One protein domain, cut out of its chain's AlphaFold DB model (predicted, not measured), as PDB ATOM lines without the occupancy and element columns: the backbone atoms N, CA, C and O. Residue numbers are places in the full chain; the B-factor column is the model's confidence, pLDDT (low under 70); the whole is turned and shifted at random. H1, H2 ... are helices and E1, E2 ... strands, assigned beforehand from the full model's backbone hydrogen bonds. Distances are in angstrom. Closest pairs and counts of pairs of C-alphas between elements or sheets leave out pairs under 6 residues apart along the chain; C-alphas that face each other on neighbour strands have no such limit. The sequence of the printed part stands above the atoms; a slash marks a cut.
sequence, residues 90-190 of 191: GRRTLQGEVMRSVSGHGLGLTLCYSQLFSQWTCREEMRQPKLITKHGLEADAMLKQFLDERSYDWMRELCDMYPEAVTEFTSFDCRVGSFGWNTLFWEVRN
ATOM      1  N   GLY A  90     301.969 225.356 152.090       68.88
ATOM      2  CA  GLY A  90     300.966 225.298 151.019       68.88
ATOM      3  C   GLY A  90     299.868 226.360 151.134       68.88
ATOM      4  O   GLY A  90     298.980 226.411 150.291       68.88
ATOM      5  N   ARG A  91     299.921 227.191 152.179       84.25
ATOM      6  CA  ARG A  91     298.967 228.259 152.491       84.25
ATOM      7  C   ARG A  91     299.592 229.652 152.387       84.25
ATOM      8  O   ARG A  91     298.958 230.634 152.764       84.25
ATOM      9  N   ARG A  92     300.843 229.745 151.915       88.69
ATOM     10  CA  ARG A  92     301.510 231.020 151.621       88.69
ATOM     11  C   ARG A  92     300.768 231.735 150.492       88.69
ATOM     12  O   ARG A  92     300.401 231.110 149.503       88.69
ATOM     13  N   THR A  93     300.558 233.038 150.653       90.81
ATOM     14  CA  THR A  93     299.768 233.863 149.721       90.81
ATOM     15  C   THR A  93     300.539 235.021 149.115       90.81
ATOM     16  O   THR A  93     300.225 235.450 148.006       90.81
ATOM     17  N   LEU A  94     301.563 235.520 149.807       91.81
ATOM     18  CA  LEU A  94     302.473 236.538 149.290       91.81
ATOM     19  C   LEU A  94     303.786 236.455 150.050       91.81
ATOM     20  O   LEU A  94     303.771 236.359 151.277       91.81
ATOM     21  N   GLN A  95     304.905 236.558 149.351       91.56
ATOM     22  CA  GLN A  95     306.198 236.763 149.985       91.56
ATOM     23  C   GLN A  95     306.914 237.909 149.306       91.56
ATOM     24  O   GLN A  95     306.964 237.965 148.077       91.56
ATOM     25  N   GLY A  96     307.469 238.816 150.095       93.56
ATOM     26  CA  GLY A  96     308.119 239.972 149.521       93.56
ATOM     27  C   GLY A  96     308.837 240.850 150.517       93.56
ATOM     28  O   GLY A  96     308.962 240.558 151.705       93.56
ATOM     29  N   GLU A  97     309.307 241.951 149.962       95.75
ATOM     30  CA  GLU A  97     310.039 243.011 150.614       95.75
ATOM     31  C   GLU A  97     309.299 244.320 150.371       95.75
ATOM     32  O   GLU A  97     308.980 244.665 149.229       95.75
ATOM     33  N   VAL A  98     309.011 245.045 151.448       96.50
ATOM     34  CA  VAL A  98     308.363 246.356 151.401       96.50
ATOM     35  C   VAL A  98     309.245 247.403 152.064       96.50
ATOM     36  O   VAL A  98     309.855 247.154 153.101       96.50
ATOM     37  N   MET A  99     309.312 248.584 151.460       95.75
ATOM     38  CA  MET A  99     309.993 249.751 152.019       95.75
ATOM     39  C   MET A  99     309.258 251.032 151.632       95.75
ATOM     40  O   MET A  99     308.525 251.063 150.635       95.75
ATOM     41  N   ARG A 100     309.498 252.119 152.369       92.94
ATOM     42  CA  ARG A 100     309.157 253.452 151.862       92.94
ATOM     43  C   ARG A 100     310.148 253.837 150.775       92.94
ATOM     44  O   ARG A 100     311.342 253.579 150.874       92.94
ATOM     45  N   SER A 101     309.644 254.464 149.727       85.56
ATOM     46  CA  SER A 101     310.463 254.971 148.641       85.56
ATOM     47  C   SER A 101     310.014 256.375 148.272       85.56
ATOM     48  O   SER A 101     308.819 256.662 148.163       85.56
ATOM     49  N   VAL A 102     310.999 257.245 148.065       72.69
ATOM     50  CA  VAL A 102     310.821 258.492 147.327       72.69
ATOM     51  C   VAL A 102     311.094 258.149 145.868       72.69
ATOM     52  O   VAL A 102     312.235 258.161 145.415       72.69
ATOM     53  N   SER A 103     310.054 257.747 145.145       61.03
ATOM     54  CA  SER A 103     310.155 257.548 143.695       61.03
ATOM     55  C   SER A 103     309.797 258.852 142.978       61.03
ATOM     56  O   SER A 103     309.231 259.760 143.587       61.03
ATOM     57  N   GLY A 104     310.068 258.951 141.672       51.38
ATOM     58  CA  GLY A 104     309.692 260.112 140.843       51.38
ATOM     59  C   GLY A 104     308.190 260.459 140.831       51.38
ATOM     60  O   GLY A 104     307.799 261.443 140.212       51.38
ATOM     61  N   HIS A 105     307.356 259.681 141.530       52.69
ATOM     62  CA  HIS A 105     305.921 259.884 141.724       52.69
ATOM     63  C   HIS A 105     305.533 260.305 143.160       52.69
ATOM     64  O   HIS A 105     304.348 260.339 143.482       52.69
ATOM     65  N   GLY A 106     306.501 260.632 144.027       64.62
ATOM     66  CA  GLY A 106     306.277 261.087 145.405       64.62
ATOM     67  C   GLY A 106     306.622 260.051 146.485       64.62
ATOM     68  O   GLY A 106     307.232 259.013 146.215       64.62
ATOM     69  N   LEU A 107     306.247 260.367 147.731       77.69
ATOM     70  CA  LEU A 107     306.391 259.494 148.902       77.69
ATOM     71  C   LEU A 107     305.369 258.348 148.829       77.69
ATOM     72  O   LEU A 107     304.164 258.591 148.870       77.69
ATOM     73  N   GLY A 108     305.837 257.100 148.757       89.12
ATOM     74  CA  GLY A 108     304.967 255.923 148.697       89.12
ATOM     75  C   GLY A 108     305.649 254.633 149.150       89.12
ATOM     76  O   GLY A 108     306.793 254.645 149.601       89.12
ATOM     77  N   LEU A 109     304.932 253.511 149.044       94.06
ATOM     78  CA  LEU A 109     305.492 252.177 149.271       94.06
ATOM     79  C   LEU A 109     306.085 251.624 147.973       94.06
ATOM     80  O   LEU A 109     305.511 251.805 146.898       94.06
ATOM     81  N   THR A 110     307.196 250.909 148.088       94.88
ATOM     82  CA  THR A 110     307.698 250.006 147.050       94.88
ATOM     83  C   THR A 110     307.597 248.589 147.587       94.88
ATOM     84  O   THR A 110     308.110 248.306 148.667       94.88
ATOM     85  N   LEU A 111     306.932 247.717 146.833       95.19
ATOM     86  CA  LEU A 111     306.776 246.300 147.134       95.19
ATOM     87  C   LEU A 111     307.451 245.485 146.032       95.19
ATOM     88  O   LEU A 111     307.075 245.600 144.868       95.19
ATOM     89  N   CYS A 112     308.397 244.634 146.407       93.81
ATOM     90  CA  CYS A 112     308.985 243.617 145.545       93.81
ATOM     91  C   CYS A 112     308.545 242.245 146.056       93.81
ATOM     92  O   CYS A 112     308.767 241.942 147.225       93.81
ATOM     93  N   TYR A 113     307.888 241.426 145.236       91.88
ATOM     94  CA  TYR A 113     307.284 240.186 145.724       91.88
ATOM     95  C   TYR A 113     307.309 239.037 144.715       91.88
ATOM     96  O   TYR A 113     307.473 239.220 143.506       91.88
ATOM     97  N   SER A 114     307.083 237.837 145.248       86.19
ATOM     98  CA  SER A 114     306.814 236.598 144.528       86.19
ATOM     99  C   SER A 114     305.440 236.048 144.927       86.19
ATOM    100  O   SER A 114     305.035 236.105 146.090       86.19
ATOM    101  N   GLN A 115     304.727 235.493 143.946       77.56
ATOM    102  CA  GLN A 115     303.542 234.640 144.142       77.56
ATOM    103  C   GLN A 115     303.825 233.173 143.792       77.56
ATOM    104  O   GLN A 115     302.929 232.332 143.786       77.56
ATOM    105  N   LEU A 116     305.075 232.856 143.451       65.81
ATOM    106  CA  LEU A 116     305.489 231.499 143.137       65.81
ATOM    107  C   LEU A 116     305.843 230.798 144.449       65.81
ATOM    108  O   LEU A 116     306.992 230.839 144.876       65.81
ATOM    109  N   PHE A 117     304.852 230.159 145.075       64.50
ATOM    110  CA  PHE A 117     305.050 229.333 146.272       64.50
ATOM    111  C   PHE A 117     305.632 227.977 145.871       64.50
ATOM    112  O   PHE A 117     304.936 226.965 145.787       64.50
ATOM    113  N   SER A 118     306.922 227.961 145.556       57.00
ATOM    114  CA  SER A 118     307.684 226.723 145.413       57.00
ATOM    115  C   SER A 118     308.168 226.251 146.792       57.00
ATOM    116  O   SER A 118     308.022 226.933 147.804       57.00
ATOM    117  N   GLN A 119     308.764 225.059 146.876       60.34
ATOM    118  CA  GLN A 119     309.370 224.545 148.118       60.34
ATOM    119  C   GLN A 119     310.611 225.343 148.587       60.34
ATOM    120  O   GLN A 119     311.302 224.917 149.516       60.34
ATOM    121  N   TRP A 120     310.911 226.470 147.934       65.06
ATOM    122  CA  TRP A 120     312.095 227.293 148.140       65.06
ATOM    123  C   TRP A 120     311.992 228.160 149.396       65.06
ATOM    124  O   TRP A 120     310.912 228.486 149.889       65.06
ATOM    125  N   THR A 121     313.152 228.509 149.942       66.25
ATOM    126  CA  THR A 121     313.272 229.479 151.033       66.25
ATOM    127  C   THR A 121     313.036 230.899 150.525       66.25
ATOM    128  O   THR A 121     313.230 231.178 149.339       66.25
ATOM    129  N   CYS A 122     312.714 231.833 151.429       66.00
ATOM    130  CA  CYS A 122     312.448 233.216 151.028       66.00
ATOM    131  C   CYS A 122     313.591 233.836 150.210       66.00
ATOM    132  O   CYS A 122     313.405 234.369 149.118       66.00
ATOM    133  N   ARG A 123     314.825 233.627 150.676       70.50
ATOM    134  CA  ARG A 123     316.043 234.058 149.983       70.50
ATOM    135  C   ARG A 123     316.185 233.480 148.570       70.50
ATOM    136  O   ARG A 123     316.756 234.137 147.706       70.50
ATOM    137  N   GLU A 124     315.768 232.239 148.348       71.81
ATOM    138  CA  GLU A 124     315.863 231.586 147.037       71.81
ATOM    139  C   GLU A 124     314.792 232.100 146.077       71.81
ATOM    140  O   GLU A 124     315.087 232.294 144.898       71.81
ATOM    141  N   GLU A 125     313.586 232.373 146.577       71.31
ATOM    142  CA  GLU A 125     312.504 232.985 145.801       71.31
ATOM    143  C   GLU A 125     312.848 234.428 145.398       71.31
ATOM    144  O   GLU A 125     312.667 234.804 144.242       71.31
ATOM    145  N   MET A 126     313.459 235.208 146.297       72.19
ATOM    146  CA  MET A 126     313.901 236.582 146.011       72.19
ATOM    147  C   MET A 126     315.101 236.675 145.048       72.19
ATOM    148  O   MET A 126     315.513 237.763 144.658       72.19
ATOM    149  N   ARG A 127     315.686 235.546 144.634       75.88
ATOM    150  CA  ARG A 127     316.730 235.500 143.591       75.88
ATOM    151  C   ARG A 127     316.185 235.128 142.218       75.88
ATOM    152  O   ARG A 127     316.950 235.052 141.258       75.88
ATOM    153  N   GLN A 128     314.887 234.858 142.120       73.38
ATOM    154  CA  GLN A 128     314.284 234.420 140.873       73.38
ATOM    155  C   GLN A 128     314.094 235.602 139.919       73.38
ATOM    156  O   GLN A 128     313.707 236.687 140.346       73.38
ATOM    157  N   PRO A 129     314.262 235.400 138.602       61.31
ATOM    158  CA  PRO A 129     314.105 236.464 137.606       61.31
ATOM    159  C   PRO A 129     312.657 236.970 137.448       61.31
ATOM    160  O   PRO A 129     312.410 237.857 136.641       61.31
ATOM    161  N   LYS A 130     311.689 236.398 138.178       72.81
ATOM    162  CA  LYS A 130     310.245 236.665 138.050       72.81
ATOM    163  C   LYS A 130     309.660 237.467 139.218       72.81
ATOM    164  O   LYS A 130     308.474 237.329 139.508       72.81
ATOM    165  N   LEU A 131     310.471 238.268 139.906       84.56
ATOM    166  CA  LEU A 131     309.945 239.174 140.923       84.56
ATOM    167  C   LEU A 131     309.101 240.272 140.282       84.56
ATOM    168  O   LEU A 131     309.451 240.815 139.233       84.56
ATOM    169  N   ILE A 132     307.980 240.585 140.926       90.44
ATOM    170  CA  ILE A 132     307.091 241.665 140.516       90.44
ATOM    171  C   ILE A 132     307.331 242.840 141.457       90.44
ATOM    172  O   ILE A 132     307.264 242.687 142.677       90.44
ATOM    173  N   THR A 133     307.569 244.016 140.881       93.12
ATOM    174  CA  THR A 133     307.707 245.260 141.640       93.12
ATOM    175  C   THR A 133     306.489 246.144 141.416       93.12
ATOM    176  O   THR A 133     306.055 246.354 140.283       93.12
ATOM    177  N   LYS A 134     305.936 246.660 142.512       93.88
ATOM    178  CA  LYS A 134     304.797 247.577 142.548       93.88
ATOM    179  C   LYS A 134     305.146 248.808 143.372       93.88
ATOM    180  O   LYS A 134     305.936 248.725 144.313       93.88
ATOM    181  N   HIS A 135     304.543 249.942 143.027       93.69
ATOM    182  CA  HIS A 135     304.817 251.230 143.663       93.69
ATOM    183  C   HIS A 135     303.528 251.956 144.053       93.69
ATOM    184  O   HIS A 135     302.480 251.769 143.431       93.69
ATOM    185  N   GLY A 136     303.620 252.817 145.067       92.81
ATOM    186  CA  GLY A 136     302.556 253.734 145.465       92.81
ATOM    187  C   GLY A 136     301.238 253.017 145.758       92.81
ATOM    188  O   GLY A 136     301.201 252.071 146.544       92.81
ATOM    189  N   LEU A 137     300.159 253.467 145.112       93.31
ATOM    190  CA  LEU A 137     298.815 252.922 145.308       93.31
ATOM    191  C   LEU A 137     298.698 251.448 144.892       93.31
ATOM    192  O   LEU A 137     297.950 250.706 145.520       93.31
ATOM    193  N   GLU A 138     299.448 250.999 143.879       94.50
ATOM    194  CA  GLU A 138     299.423 249.587 143.475       94.50
ATOM    195  C   GLU A 138     300.035 248.686 144.552       94.50
ATOM    196  O   GLU A 138     299.492 247.625 144.848       94.50
ATOM    197  N   ALA A 139     301.144 249.117 145.166       95.44
ATOM    198  CA  ALA A 139     301.754 248.394 146.280       95.44
ATOM    199  C   ALA A 139     300.817 248.359 147.498       95.44
ATOM    200  O   ALA A 139     300.653 247.310 148.116       95.44
ATOM    201  N   ASP A 140     300.170 249.485 147.809       95.38
ATOM    202  CA  ASP A 140     299.216 249.609 148.916       95.38
ATOM    203  C   ASP A 140     298.002 248.684 148.739       95.38
ATOM    204  O   ASP A 140     297.663 247.916 149.640       95.38
ATOM    205  N   ALA A 141     297.392 248.701 147.549       96.44
ATOM    206  CA  ALA A 141     296.265 247.840 147.206       96.44
ATOM    207  C   ALA A 141     296.647 246.355 147.259       96.44
ATOM    208  O   ALA A 141     295.892 245.548 147.800       96.44
ATOM    209  N   MET A 142     297.836 246.004 146.756       96.25
ATOM    210  CA  MET A 142     298.343 244.636 146.816       96.25
ATOM    211  C   MET A 142     298.524 244.173 148.265       96.25
ATOM    212  O   MET A 142     298.065 243.096 148.631       96.25
ATOM    213  N   LEU A 143     299.140 244.988 149.122       97.31
ATOM    214  CA  LEU A 143     299.319 244.641 150.532       97.31
ATOM    215  C   LEU A 143     297.971 244.457 151.238       97.31
ATOM    216  O   LEU A 143     297.786 243.448 151.907       97.31
ATOM    217  N   LYS A 144     297.005 245.360 151.027       97.56
ATOM    218  CA  LYS A 144     295.644 245.243 151.587       97.56
ATOM    219  C   LYS A 144     294.877 244.013 151.109       97.56
ATOM    220  O   LYS A 144     293.988 243.545 151.810       97.56
ATOM    221  N   GLN A 145     295.178 243.511 149.914       96.94
ATOM    222  CA  GLN A 145     294.540 242.308 149.390       96.94
ATOM    223  C   GLN A 145     295.011 241.038 150.117       96.94
ATOM    224  O   GLN A 145     294.232 240.097 150.253       96.94
ATOM    225  N   PHE A 146     296.277 240.992 150.545       96.62
ATOM    226  CA  PHE A 146     296.914 239.768 151.050       96.62
ATOM    227  C   PHE A 146     297.179 239.765 152.557       96.62
ATOM    228  O   PHE A 146     297.253 238.693 153.156       96.62
ATOM    229  N   LEU A 147     297.340 240.927 153.182       97.56
ATOM    230  CA  LEU A 147     297.538 241.048 154.623       97.56
ATOM    231  C   LEU A 147     296.179 241.223 155.303       97.56
ATOM    232  O   LEU A 147     295.321 241.956 154.815       97.56
ATOM    233  N   ASP A 148     295.996 240.578 156.454       97.56
ATOM    234  CA  ASP A 148     294.892 240.935 157.341       97.56
ATOM    235  C   ASP A 148     295.075 242.358 157.896       97.56
ATOM    236  O   ASP A 148     296.167 242.926 157.849       97.56
ATOM    237  N   GLU A 149     293.994 242.946 158.416       97.81
ATOM    238  CA  GLU A 149     293.970 244.335 158.901       97.81
ATOM    239  C   GLU A 149     295.122 244.631 159.874       97.81
ATOM    240  O   GLU A 149     295.865 245.590 159.690       97.81
ATOM    241  N   ARG A 150     295.360 243.733 160.843       97.88
ATOM    242  CA  ARG A 150     296.433 243.895 161.839       97.88
ATOM    243  C   ARG A 150     297.826 243.798 161.226       97.88
ATOM    244  O   ARG A 150     298.708 244.566 161.599       97.88
ATOM    245  N   SER A 151     298.038 242.862 160.305       97.88
ATOM    246  CA  SER A 151     299.311 242.708 159.600       97.88
ATOM    247  C   SER A 151     299.601 243.920 158.728       97.88
ATOM    248  O   SER A 151     300.739 244.383 158.678       97.88
ATOM    249  N   TYR A 152     298.579 244.439 158.047       98.25
ATOM    250  CA  TYR A 152     298.704 245.616 157.203       98.25
ATOM    251  C   TYR A 152     299.033 246.860 158.034       98.25
ATOM    252  O   TYR A 152     300.018 247.537 157.736       98.25
ATOM    253  N   ASP A 153     298.281 247.122 159.103       98.12
ATOM    254  CA  ASP A 153     298.528 248.268 159.984       98.12
ATOM    255  C   ASP A 153     299.931 248.199 160.593       98.12
ATOM    256  O   ASP A 153     300.697 249.159 160.514       98.12
ATOM    257  N   TRP A 154     300.334 247.027 161.090       98.06
ATOM    258  CA  TRP A 154     301.664 246.859 161.666       98.06
ATOM    259  C   TRP A 154     302.789 247.016 160.634       98.06
ATOM    260  O   TRP A 154     303.837 247.587 160.928       98.06
ATOM    261  N   MET A 155     302.585 246.560 159.396       97.62
ATOM    262  CA  MET A 155     303.531 246.799 158.302       97.62
ATOM    263  C   MET A 155     303.696 248.303 158.027       97.62
ATOM    264  O   MET A 155     304.822 248.765 157.813       97.62
ATOM    265  N   ARG A 156     302.607 249.087 158.087       96.56
ATOM    266  CA  ARG A 156     302.666 250.553 157.952       96.56
ATOM    267  C   ARG A 156     303.456 251.170 159.101       96.56
ATOM    268  O   ARG A 156     304.333 251.988 158.834       96.56
ATOM    269  N   GLU A 157     303.209 250.723 160.331       96.94
ATOM    270  CA  GLU A 157     303.951 251.166 161.514       96.94
ATOM    271  C   GLU A 157     305.448 250.844 161.417       96.94
ATOM    272  O   GLU A 157     306.275 251.708 161.705       96.94
ATOM    273  N   LEU A 158     305.830 249.648 160.950       96.31
ATOM    274  CA  LEU A 158     307.235 249.300 160.697       96.31
ATOM    275  C   LEU A 158     307.872 250.265 159.690       96.31
ATOM    276  O   LEU A 158     308.963 250.780 159.932       96.31
ATOM    277  N   CYS A 159     307.166 250.564 158.600       94.69
ATOM    278  CA  CYS A 159     307.611 251.529 157.599       94.69
ATOM    279  C   CYS A 159     307.710 252.964 158.150       94.69
ATOM    280  O   CYS A 159     308.471 253.763 157.614       94.69
ATOM    281  N   ASP A 160     306.928 253.337 159.164       93.81
ATOM    282  CA  ASP A 160     307.002 254.652 159.817       93.81
ATOM    283  C   ASP A 160     308.131 254.724 160.856       93.81
ATOM    284  O   ASP A 160     308.871 255.707 160.909       93.81
ATOM    285  N   MET A 161     308.315 253.670 161.654       94.50
ATOM    286  CA  MET A 161     309.374 253.586 162.665       94.50
ATOM    287  C   MET A 161     310.777 253.489 162.047       94.50
ATOM    288  O   MET A 161     311.748 254.040 162.596       94.50
ATOM    289  N   TYR A 162     310.874 252.801 160.906       94.19
ATOM    290  CA  TYR A 162     312.113 252.531 160.182       94.19
ATOM    291  C   TYR A 162     311.971 252.939 158.700       94.19
ATOM    292  O   TYR A 162     311.876 252.085 157.821       94.19
ATOM    293  N   PRO A 163     311.955 254.249 158.395       91.69
ATOM    294  CA  PRO A 163     311.599 254.764 157.067       91.69
ATOM    295  C   PRO A 163     312.559 254.364 155.942       91.69
ATOM    296  O   PRO A 163     312.163 254.349 154.783       91.69
ATOM    297  N   GLU A 164     313.801 254.026 156.273       90.81
ATOM    298  CA  GLU A 164     314.811 253.575 155.307       90.81
ATOM    299  C   GLU A 164     314.964 252.046 155.287       90.81
ATOM    300  O   GLU A 164     315.801 251.516 154.559       90.81
ATOM    301  N   ALA A 165     314.168 251.329 156.090       94.12
ATOM    302  CA  ALA A 165     314.255 249.883 156.186       94.12
ATOM    303  C   ALA A 165     313.542 249.170 155.053       94.12
ATOM    304  O   ALA A 165     312.447 249.548 154.632       94.12
ATOM    305  N   VAL A 166     314.117 248.031 154.683       95.38
ATOM    306  CA  VAL A 166     313.396 246.971 153.990       95.38
ATOM    307  C   VAL A 166     312.811 246.023 155.029       95.38
ATOM    308  O   VAL A 166     313.534 245.495 155.877       95.38
ATOM    309  N   THR A 167     311.503 245.797 154.944       96.75
ATOM    310  CA  THR A 167     310.780 244.791 155.724       96.75
ATOM    311  C   THR A 167     310.495 243.579 154.844       96.75
ATOM    312  O   THR A 167     309.734 243.665 153.882       96.75
ATOM    313  N   GLU A 168     311.099 242.444 155.175       95.50
ATOM    314  CA  GLU A 168     310.856 241.145 154.550       95.50
ATOM    315  C   GLU A 168     309.739 240.409 155.289       95.50
ATOM    316  O   GLU A 168     309.759 240.299 156.519       95.50
ATOM    317  N   PHE A 169     308.773 239.880 154.544       95.19
ATOM    318  CA  PHE A 169     307.602 239.230 155.119       95.19
ATOM    319  C   PHE A 169     307.078 238.076 154.259       95.19
ATOM    320  O   PHE A 169     307.306 238.005 153.049       95.19
ATOM    321  N   THR A 170     306.312 237.193 154.897       93.06
ATOM    322  CA  THR A 170     305.456 236.206 154.224       93.06
ATOM    323  C   THR A 170     304.059 236.273 154.820       93.06
ATOM    324  O   THR A 170     303.909 236.201 156.038       93.06
ATOM    325  N   SER A 171     303.047 236.374 153.965       94.00
ATOM    326  CA  SER A 171     301.635 236.255 154.332       94.00
ATOM    327  C   SER A 171     301.077 234.876 153.978       94.00
ATOM    328  O   SER A 171     301.601 234.174 153.103       94.00
ATOM    329  N   PHE A 172     300.010 234.510 154.675       93.44
ATOM    330  CA  PHE A 172     299.317 233.237 154.591       93.44
ATOM    331  C   PHE A 172     297.800 233.477 154.534       93.44
ATOM    332  O   PHE A 172     297.300 234.487 155.028       93.44
ATOM    333  N   ASP A 173     297.033 232.519 154.017       92.12
ATOM    334  CA  ASP A 173     295.558 232.553 154.075       92.12
ATOM    335  C   ASP A 173     294.996 232.080 155.443       92.12
ATOM    336  O   ASP A 173     293.794 231.852 155.611       92.12
ATOM    337  N   CYS A 174     295.870 231.901 156.437       91.62
ATOM    338  CA  CYS A 174     295.538 231.518 157.804       91.62
ATOM    339  C   CYS A 174     296.381 232.261 158.834       91.62
ATOM    340  O   CYS A 174     297.437 232.805 158.531       91.62
ATOM    341  N   ARG A 175     295.933 232.215 160.091       92.56
ATOM    342  CA  ARG A 175     296.664 232.774 161.230       92.56
ATOM    343  C   ARG A 175     297.912 231.947 161.549       92.56
ATOM    344  O   ARG A 175     297.842 230.722 161.616       92.56
ATOM    345  N   VAL A 176     299.021 232.636 161.792       91.00
ATOM    346  CA  VAL A 176     300.357 232.092 162.061       91.00
ATOM    347  C   VAL A 176     301.090 232.936 163.109       91.00
ATOM    348  O   VAL A 176     300.659 234.037 163.456       91.00
ATOM    349  N   GLY A 177     302.232 232.436 163.586       90.25
ATOM    350  CA  GLY A 177     303.139 233.178 164.465       90.25
ATOM    351  C   GLY A 177     302.597 233.452 165.870       90.25
ATOM    352  O   GLY A 177     301.511 233.013 166.248       90.25
ATOM    353  N   SER A 178     303.390 234.169 166.661       89.94
ATOM    354  CA  SER A 178     303.130 234.422 168.084       89.94
ATOM    355  C   SER A 178     301.927 235.329 168.361       89.94
ATOM    356  O   SER A 178     301.348 235.255 169.443       89.94
ATOM    357  N   PHE A 179     301.529 236.174 167.407       93.00
ATOM    358  CA  PHE A 179     300.386 237.083 167.556       93.00
ATOM    359  C   PHE A 179     299.123 236.603 166.835       93.00
ATOM    360  O   PHE A 179     298.078 237.250 166.937       93.00
ATOM    361  N   GLY A 180     299.187 235.462 166.138       92.56
ATOM    362  CA  GLY A 180     298.039 234.885 165.442       92.56
ATOM    363  C   GLY A 180     297.514 235.763 164.307       92.56
ATOM    364  O   GLY A 180     296.308 235.780 164.062       92.56
ATOM    365  N   TRP A 181     298.396 236.512 163.645       95.25
ATOM    366  CA  TRP A 181     298.081 237.264 162.425       95.25
ATOM    367  C   TRP A 181     298.397 236.415 161.200       95.25
ATOM    368  O   TRP A 181     299.044 235.376 161.314       95.25
ATOM    369  N   ASN A 182     297.967 236.835 160.021       95.44
ATOM    370  CA  ASN A 182     298.223 236.085 158.798       95.44
ATOM    371  C   ASN A 182     299.612 236.322 158.185       95.44
ATOM    372  O   ASN A 182     299.929 235.718 157.169       95.44
ATOM    373  N   THR A 183     300.434 237.196 158.766       95.75
ATOM    374  CA  THR A 183     301.740 237.572 158.205       95.75
ATOM    375  C   THR A 183     302.850 237.408 159.226       95.75
ATOM    376  O   THR A 183     302.670 237.740 160.393       95.75
ATOM    377  N   LEU A 184     303.998 236.897 158.786       94.06
ATOM    378  CA  LEU A 184     305.243 236.848 159.547       94.06
ATOM    379  C   LEU A 184     306.210 237.889 158.999       94.06
ATOM    380  O   LEU A 184     306.447 237.930 157.791       94.06
ATOM    381  N   PHE A 185     306.801 238.678 159.889       95.31
ATOM    382  CA  PHE A 185     307.856 239.632 159.561       95.31
ATOM    383  C   PHE A 185     309.210 239.001 159.878       95.31
ATOM    384  O   PHE A 185     309.549 238.759 161.040       95.31
ATOM    385  N   TRP A 186     309.968 238.682 158.833       91.62
ATOM    386  CA  TRP A 186     311.216 237.929 158.943       91.62
ATOM    387  C   TRP A 186     312.393 238.812 159.318       91.62
ATOM    388  O   TRP A 186     313.221 238.421 160.142       91.62
ATOM    389  N   GLU A 187     312.477 239.980 158.692       93.31
ATOM    390  CA  GLU A 187     313.627 240.862 158.806       93.31
ATOM    391  C   GLU A 187     313.189 242.305 158.562       93.31
ATOM    392  O   GLU A 187     312.474 242.585 157.607       93.31
ATOM    393  N   VAL A 188     313.637 243.217 159.421       94.75
ATOM    394  CA  VAL A 188     313.577 244.669 159.205       94.75
ATOM    395  C   VAL A 188     315.026 245.138 159.206       94.75
ATOM    396  O   VAL A 188     315.722 244.957 160.210       94.75
ATOM    397  N   ARG A 189     315.521 245.629 158.066       93.00
ATOM    398  CA  ARG A 189     316.961 245.854 157.852       93.00
ATOM    399  C   ARG A 189     317.275 247.160 157.124       93.00
ATOM    400  O   ARG A 189     316.611 247.494 156.145       93.00
ATOM    401  N   ASN A 190     318.356 247.807 157.573       86.38
ATOM    402  CA  ASN A 190     318.985 248.990 156.962       86.38
ATOM    403  C   ASN A 190     320.497 248.785 156.728       86.38
ATOM    404  O   ASN A 190     321.189 249.732 156.369       86.38
TER     405      ASN A 190
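AT A GLANCE: This is residues 90 to 190 of the 191 residues of an uncharacterized protein of Desulfurellales bacterium (UniProt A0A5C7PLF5). A twisted sheet of five strands curls round the helix H2, and a second helix, H3, packs on the same face of the sheet. The short H1, between E2 and E3 in the chain, only grazes the sheet. The printed part has 101 residues, with named elements in the order E1 E2 H1 E3 H2 H3 E4 E5; the sheet's order is E3 E2 E1 E4 E5, all antiparallel, and the class is mixed, helices and strands. The whole is compact and rounded, with a radius of gyration of the C-alphas of 12.8 A and spans of 37 by 32 by 25 A.

IN THESE COORDINATES: Find C-alpha 92 at (301.510, 231.020, 151.621); from there E1, residues 92 to 103, runs 29.0 A, bending by 62 degrees at residue 100. E2, residues 106 to 114, returns over 24.5 A, and E3 is residues 132 to 135, 10.3 A. Look next at E4, residues 166 to 176, 21.4 A, which bends by 113 degrees at residue 173, and at E5, residues 181 to 189, 21.2 A, which ends at C-alpha 189, (316.961, 245.854, 157.852). H1 is residues 122 to 125, 5.2 A; H2, residues 136 to 146, is 16.1 A long; H3 runs 18.4 A from C-alpha 149 at (293.970, 244.335, 158.901) to residue 161.

HOW THE PARTS SIT: Begin at the inner strand E1. Between E1 and E2, which form a hairpin, N 97 of E1 and O 112 of E2 are 2.8 A apart, within hydrogen-bond range; between E1 and its other neighbour E4, N 98 of E1 and O 167 of E4 are 2.9 A apart, also within that range. The edge strand E3 pairs with E2 through N 134 and O 111, 2.8 A. In the hairpin of E4 and the edge strand E5, look at N 168 and O 187, 2.8 A. H2 is on the sheet, its closest C-alphas to E2 being those of Gly 136 and Gly 108, 4.6 A. H3 is on the same face, in two layers, a helix over one face of a sheet; the closest C-alphas of H3 and E5 are those of Ser 151 and Thr 183, 5.9 A. H2 and H3 are close but not clearly touching, with the C-alphas of Lys 144 and Tyr 152 closest at 6.4 A; they run opposite ways at a steep tilt of 40 degrees. H1 is apart from H2 and H3. In H2 and H3 every O i to N i+4 pair is within hydrogen-bond range; H1 is too short for one.

THE WHOLE: The C-alphas farthest apart are those of Gly 104 and Ser 178, 38.0 A. The printed part has no cut, and no link is long. Mean pLDDT of the printed part is 87.7; look for values under 70 at residue 90, residues 103 to 106, residues 116 to 122 and residue 129.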